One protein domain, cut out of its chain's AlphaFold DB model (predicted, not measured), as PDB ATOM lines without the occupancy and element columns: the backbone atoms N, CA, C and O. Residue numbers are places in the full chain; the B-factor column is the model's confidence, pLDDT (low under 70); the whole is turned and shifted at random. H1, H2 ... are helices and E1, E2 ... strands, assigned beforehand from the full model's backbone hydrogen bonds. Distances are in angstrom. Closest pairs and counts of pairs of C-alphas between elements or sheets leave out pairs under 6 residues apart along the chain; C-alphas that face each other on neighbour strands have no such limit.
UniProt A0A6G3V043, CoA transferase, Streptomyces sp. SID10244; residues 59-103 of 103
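This is residues 59 to 103 of the 103 residues of the protein "CoA transferase" of Streptomyces sp. SID10244 (UniProt A0A6G3V043). A small open U: a two-strand hairpin, E1 and E2, makes one side, the single helix H1 makes the other, and residues 75 to 79 join them across the bottom. After H1 the last stretch, residues 90 to 103, has no named element and folds back alongside the helix, while the hairpin's tip, residues 67 to 72, sticks out free. The printed part has 45 residues, with two named strands and then one named helix, E1 E2 H1; the sheet's order is E1 - E2, antiparallel. The class is mixed, helices and strands, with under half of the residues in named elements. The whole is only just loose, close to compact, with a radius of gyration of the C-alphas of 11.5 A and spans of 29 by 22 by 15 A.

Strand E1, residues 65 to 68, and strand E2, residues 71 to 74, form a hairpin over a tight link of 2 residues. They are antiparallel neighbours, with 148 degrees between their directions. C-alphas 65 and 74 face each other at 4.3 A. N 66 and O 73 are within hydrogen-bond range at 2.8 A, as are N 73 and O 66 at 2.9 A. A tight link of 5 residues leads to helix H1, residues 80 to 89, in which every O i to N i+4 pair is within hydrogen-bond range. E1 and H1 are apart.

E1 begins at C-alpha 65, (31.862, 0.785, 40.806), and spans 9.5 A from first to last C-alpha. E2 spans 10.3 A. H1 spans 14.4 A, from C-alpha 80 at (45.000, -10.634, 49.294) to C-alpha 89 at (42.138, -12.062, 35.304).

The two C-alphas farthest apart, those of Asp 70 and Pro 99, are 31.8 A apart. The printed part has no cut and ends at Thr 103, the chain's last residue. The mean pLDDT of the printed part is 89.0, and residues 59 to 62 are under 70.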
ATOM      1  N   ALA A  59      28.584   5.017  48.891       63.28
ATOM      2  CA  ALA A  59      28.620   3.555  48.840       63.28
ATOM      3  C   ALA A  59      29.804   3.013  48.007       63.28
ATOM      4  O   ALA A  59      30.201   1.857  48.200       63.28
ATOM      5  N   ALA A  60      30.362   3.843  47.114       61.69
ATOM      6  CA  ALA A  60      31.591   3.569  46.373       61.69
ATOM      7  C   ALA A  60      32.853   3.573  47.261       61.69
ATOM      8  O   ALA A  60      33.811   2.887  46.920       61.69
ATOM      9  N   ASP A  61      32.829   4.253  48.417       62.59
ATOM     10  CA  ASP A  61      33.955   4.314  49.369       62.59
ATOM     11  C   ASP A  61      34.255   2.937  49.993       62.59
ATOM     12  O   ASP A  61      35.365   2.664  50.452       62.59
ATOM     13  N   PHE A  62      33.268   2.036  49.997       67.69
ATOM     14  CA  PHE A  62      33.440   0.657  50.457       67.69
ATOM     15  C   PHE A  62      33.891  -0.266  49.327       67.69
ATOM     16  O   PHE A  62      34.845  -1.024  49.493       67.69
ATOM     17  N   TYR A  63      33.191  -0.194  48.191       79.00
ATOM     18  CA  TYR A  63      33.384  -1.060  47.031       79.00
ATOM     19  C   TYR A  63      33.206  -0.237  45.755       79.00
ATOM     20  O   TYR A  63      32.070   0.173  45.474       79.00
ATOM     21  N   PRO A  64      34.284   0.005  44.987       80.44
ATOM     22  CA  PRO A  64      34.219   0.845  43.803       80.44
ATOM     23  C   PRO A  64      33.306   0.235  42.737       80.44
ATOM     24  O   PRO A  64      33.165  -0.988  42.612       80.44
ATOM     25  N   VAL A  65      32.684   1.124  41.966       88.69
ATOM     26  CA  VAL A  65      31.862   0.785  40.806       88.69
ATOM     27  C   VAL A  65      32.596   1.264  39.562       88.69
ATOM     28  O   VAL A  65      32.848   2.459  39.421       88.69
ATOM     29  N   PHE A  66      32.937   0.337  38.673       88.44
ATOM     30  CA  PHE A  66      33.644   0.618  37.429       88.44
ATOM     31  C   PHE A  66      32.676   0.581  36.243       88.44
ATOM     32  O   PHE A  66      31.844  -0.330  36.176       88.44
ATOM     33  N   PRO A  67      32.769   1.534  35.298       93.44
ATOM     34  CA  PRO A  67      32.066   1.424  34.029       93.44
ATOM     35  C   PRO A  67      32.646   0.270  33.202       93.44
ATOM     36  O   PRO A  67      33.848   0.005  33.219       93.44
ATOM     37  N   CYS A  68      31.782  -0.419  32.472       93.69
ATOM     38  CA  CYS A  68      32.118  -1.493  31.543       93.69
ATOM     39  C   CYS A  68      31.412  -1.248  30.203       93.69
ATOM     40  O   CYS A  68      30.602  -0.330  30.078       93.69
ATOM     41  N   ASN A  69      31.718  -2.066  29.195       96.12
ATOM     42  CA  ASN A  69      31.197  -1.877  27.838       96.12
ATOM     43  C   ASN A  69      29.655  -1.886  27.758       96.12
ATOM     44  O   ASN A  69      29.081  -1.218  26.906       96.12
ATOM     45  N   ASP A  70      28.987  -2.629  28.640       96.88
ATOM     46  CA  ASP A  70      27.538  -2.858  28.642       96.88
ATOM     47  C   ASP A  70      26.868  -2.552  29.994       96.88
ATOM     48  O   ASP A  70      25.725  -2.942  30.237       96.88
ATOM     49  N   GLY A  71      27.551  -1.832  30.886       96.25
ATOM     50  CA  GLY A  71      27.001  -1.519  32.197       96.25
ATOM     51  C   GLY A  71      28.056  -1.133  33.218       96.25
ATOM     52  O   GLY A  71      29.000  -0.409  32.919       96.25
ATOM     53  N   HIS A  72      27.858  -1.588  34.451       95.25
ATOM     54  CA  HIS A  72      28.740  -1.286  35.572       95.25
ATOM     55  C   HIS A  72      29.018  -2.546  36.382       95.25
ATOM     56  O   HIS A  72      28.122  -3.362  36.601       95.25
ATOM     57  N   VAL A  73      30.241  -2.656  36.891       91.75
ATOM     58  CA  VAL A  73      30.647  -3.727  37.803       91.75
ATOM     59  C   VAL A  73      31.023  -3.120  39.146       91.75
ATOM     60  O   VAL A  73      31.854  -2.219  39.224       91.75
ATOM     61  N   ARG A  74      30.424  -3.631  40.226       90.19
ATOM     62  CA  ARG A  74      30.811  -3.307  41.605       90.19
ATOM     63  C   ARG A  74      31.760  -4.379  42.123       90.19
ATOM     64  O   ARG A  74      31.376  -5.544  42.197       90.19
ATOM     65  N   ILE A  75      32.973  -3.989  42.502       87.38
ATOM     66  CA  ILE A  75      34.024  -4.933  42.899       87.38
ATOM     67  C   ILE A  75      34.226  -4.904  44.415       87.38
ATOM     68  O   ILE A  75      34.413  -3.849  45.015       87.38
ATOM     69  N   CYS A  76      34.223  -6.089  45.028       86.62
ATOM     70  CA  CYS A  76      34.471  -6.298  46.450       86.62
ATOM     71  C   CYS A  76      35.708  -7.189  46.633       86.62
ATOM     72  O   CYS A  76      35.629  -8.409  46.486       86.62
ATOM     73  N   LEU A  77      36.856  -6.569  46.928       85.31
ATOM     74  CA  LEU A  77      38.110  -7.255  47.249       85.31
ATOM     75  C   LEU A  77      38.445  -7.002  48.718       85.31
ATOM     76  O   LEU A  77      38.732  -5.879  49.122       85.31
ATOM     77  N   LEU A  78      38.361  -8.059  49.519       83.00
ATOM     78  CA  LEU A  78      38.500  -8.037  50.977       83.00
ATOM     79  C   LEU A  78      39.699  -8.844  51.476       83.00
ATOM     80  O   LEU A  78      39.962  -8.882  52.674       83.00
ATOM     81  N   ALA A  79      40.402  -9.539  50.584       84.69
ATOM     82  CA  ALA A  79      41.553 -10.349  50.939       84.69
ATOM     83  C   ALA A  79      42.576 -10.385  49.807       84.69
ATOM     84  O   ALA A  79      42.219 -10.488  48.633       84.69
ATOM     85  N   LYS A  80      43.850 -10.469  50.186       89.50
ATOM     86  CA  LYS A  80      45.000 -10.634  49.294       89.50
ATOM     87  C   LYS A  80      44.815 -11.704  48.209       89.50
ATOM     88  O   LYS A  80      45.128 -11.491  47.043       89.50
ATOM     89  N   ARG A  81      44.223 -12.858  48.553       92.38
ATOM     90  CA  ARG A  81      43.925 -13.926  47.573       92.38
ATOM     91  C   ARG A  81      42.934 -13.496  46.482       92.38
ATOM     92  O   ARG A  81      43.035 -13.961  45.357       92.38
ATOM     93  N   GLN A  82      41.966 -12.643  46.827       92.75
ATOM     94  CA  GLN A  82      40.968 -12.142  45.881       92.75
ATOM     95  C   GLN A  82      41.606 -11.110  44.953       92.75
ATOM     96  O   GLN A  82      41.344 -11.139  43.756       92.75
ATOM     97  N   TRP A  83      42.480 -10.251  45.494       92.25
ATOM     98  CA  TRP A  83      43.292  -9.339  44.690       92.25
ATOM     99  C   TRP A  83      44.147 -10.093  43.668       92.25
ATOM    100  O   TRP A  83      44.049  -9.813  42.481       92.25
ATOM    101  N   ARG A  84      44.909 -11.105  44.097       94.75
ATOM    102  CA  ARG A  84      45.748 -11.909  43.192       94.75
ATOM    103  C   ARG A  84      44.949 -12.552  42.058       94.75
ATOM    104  O   ARG A  84      45.362 -12.468  40.910       94.75
ATOM    105  N   GLY A  85      43.777 -13.117  42.365       95.06
ATOM    106  CA  GLY A  85      42.884 -13.658  41.337       95.06
ATOM    107  C   GLY A  85      42.400 -12.593  40.345       95.06
ATOM    108  O   GLY A  85      42.385 -12.836  39.143       95.06
ATOM    109  N   MET A  86      42.066 -11.390  40.824       93.88
ATOM    110  CA  MET A  86      41.704 -10.264  39.954       93.88
ATOM    111  C   MET A  86      42.882  -9.821  39.076       93.88
ATOM    112  O   MET A  86      42.712  -9.613  37.879       93.88
ATOM    113  N   PHE A  87      44.078  -9.702  39.652       95.25
ATOM    114  CA  PHE A  87      45.288  -9.325  38.927       95.25
ATOM    115  C   PHE A  87      45.605 -10.313  37.796       95.25
ATOM    116  O   PHE A  87      45.915  -9.900  36.679       95.25
ATOM    117  N   GLU A  88      45.447 -11.614  38.050       96.31
ATOM    118  CA  GLU A  88      45.553 -12.657  37.025       96.31
ATOM    119  C   GLU A  88      44.486 -12.510  35.930       96.31
ATOM    120  O   GLU A  88      44.821 -12.562  34.748       96.31
ATOM    121  N   TRP A  89      43.218 -12.268  36.285       94.44
ATOM    122  CA  TRP A  89      42.138 -12.062  35.304       94.44
ATOM    123  C   TRP A  89      42.355 -10.838  34.415       94.44
ATOM    124  O   TRP A  89      42.019 -10.865  33.232       94.44
ATOM    125  N   LEU A  90      42.964  -9.786  34.960       92.50
ATOM    126  CA  LEU A  90      43.350  -8.588  34.217       92.50
ATOM    127  C   LEU A  90      44.599  -8.796  33.348       92.50
ATOM    128  O   LEU A  90      45.075  -7.845  32.734       92.50
ATOM    129  N   SER A  91      45.113 -10.026  33.255       96.62
ATOM    130  CA  SER A  91      46.334 -10.368  32.516       96.62
ATOM    131  C   SER A  91      47.584  -9.672  33.061       96.62
ATOM    132  O   SER A  91      48.473  -9.301  32.300       96.62
ATOM    133  N   GLN A  92      47.658  -9.526  34.388       96.19
ATOM    134  CA  GLN A  92      48.841  -9.066  35.122       96.19
ATOM    135  C   GLN A  92      49.416  -7.727  34.609       96.19
ATOM    136  O   GLN A  92      50.590  -7.649  34.237       96.19
ATOM    137  N   PRO A  93      48.608  -6.654  34.559       96.62
ATOM    138  CA  PRO A  93      49.040  -5.373  34.007       96.62
ATOM    139  C   PRO A  93      50.181  -4.759  34.832       96.62
ATOM    140  O   PRO A  93      50.125  -4.722  36.060       96.62
ATOM    141  N   ALA A  94      51.194  -4.207  34.159       95.88
ATOM    142  CA  ALA A  94      52.381  -3.647  34.817       95.88
ATOM    143  C   ALA A  94      52.060  -2.522  35.822       95.88
ATOM    144  O   ALA A  94      52.750  -2.387  36.828       95.88
ATOM    145  N   GLU A  95      50.990  -1.757  35.583       94.50
ATOM    146  CA  GLU A  95      50.514  -0.677  36.463       94.50
ATOM    147  C   GLU A  95      50.167  -1.160  37.882       94.50
ATOM    148  O   GLU A  95      50.322  -0.410  38.843       94.50
ATOM    149  N   PHE A  96      49.759  -2.425  38.032       93.19
ATOM    150  CA  PHE A  96      49.365  -3.008  39.318       93.19
ATOM    151  C   PHE A  96      50.338  -4.077  39.835       93.19
ATOM    152  O   PHE A  96      50.012  -4.805  40.770       93.19
ATOM    153  N   ALA A  97      51.528  -4.184  39.238       94.00
ATOM    154  CA  ALA A  97      52.534  -5.174  39.625       94.00
ATOM    155  C   ALA A  97      53.355  -4.774  40.869       94.00
ATOM    156  O   ALA A  97      54.143  -5.580  41.368       94.00
ATOM    157  N   ASP A  98      53.201  -3.541  41.362       95.50
ATOM    158  CA  ASP A  98      53.912  -3.062  42.549       95.50
ATOM    159  C   ASP A  98      53.472  -3.836  43.815       95.50
ATOM    160  O   ASP A  98      52.267  -3.998  44.049       95.50
ATOM    161  N   PRO A  99      54.412  -4.298  44.667       92.12
ATOM    162  CA  PRO A  99      54.100  -4.998  45.913       92.12
ATOM    163  C   PRO A  99      53.160  -4.251  46.866       92.12
ATOM    164  O   PRO A  99      52.525  -4.901  47.696       92.12
ATOM    165  N   VAL A 100      53.034  -2.922  46.756       91.88
ATOM    166  CA  VAL A 100      52.076  -2.123  47.537       91.88
ATOM    167  C   VAL A 100      50.637  -2.622  47.369       91.88
ATOM    168  O   VAL A 100      49.851  -2.572  48.317       91.88
ATOM    169  N   PHE A 101      50.301  -3.168  46.196       88.19
ATOM    170  CA  PHE A 101      48.977  -3.715  45.905       88.19
ATOM    171  C   PHE A 101      48.792  -5.157  46.408       88.19
ATOM    172  O   PHE A 101      47.660  -5.610  46.542       88.19
ATOM    173  N   ASP A 102      49.870  -5.882  46.729       89.31
ATOM    174  CA  ASP A 102      49.834  -7.265  47.230       89.31
ATOM    175  C   ASP A 102      49.908  -7.321  48.770       89.31
ATOM    176  O   ASP A 102      50.701  -8.080  49.339       89.31
ATOM    177  N   THR A 103      49.101  -6.513  49.462       78.06
ATOM    178  CA  THR A 103      49.063  -6.439  50.937       78.06
ATOM    179  C   THR A 103      47.861  -7.146  51.558       78.06
ATOM    180  O   THR A 103      46.805  -7.299  50.900       78.06
TER     181      THR A 103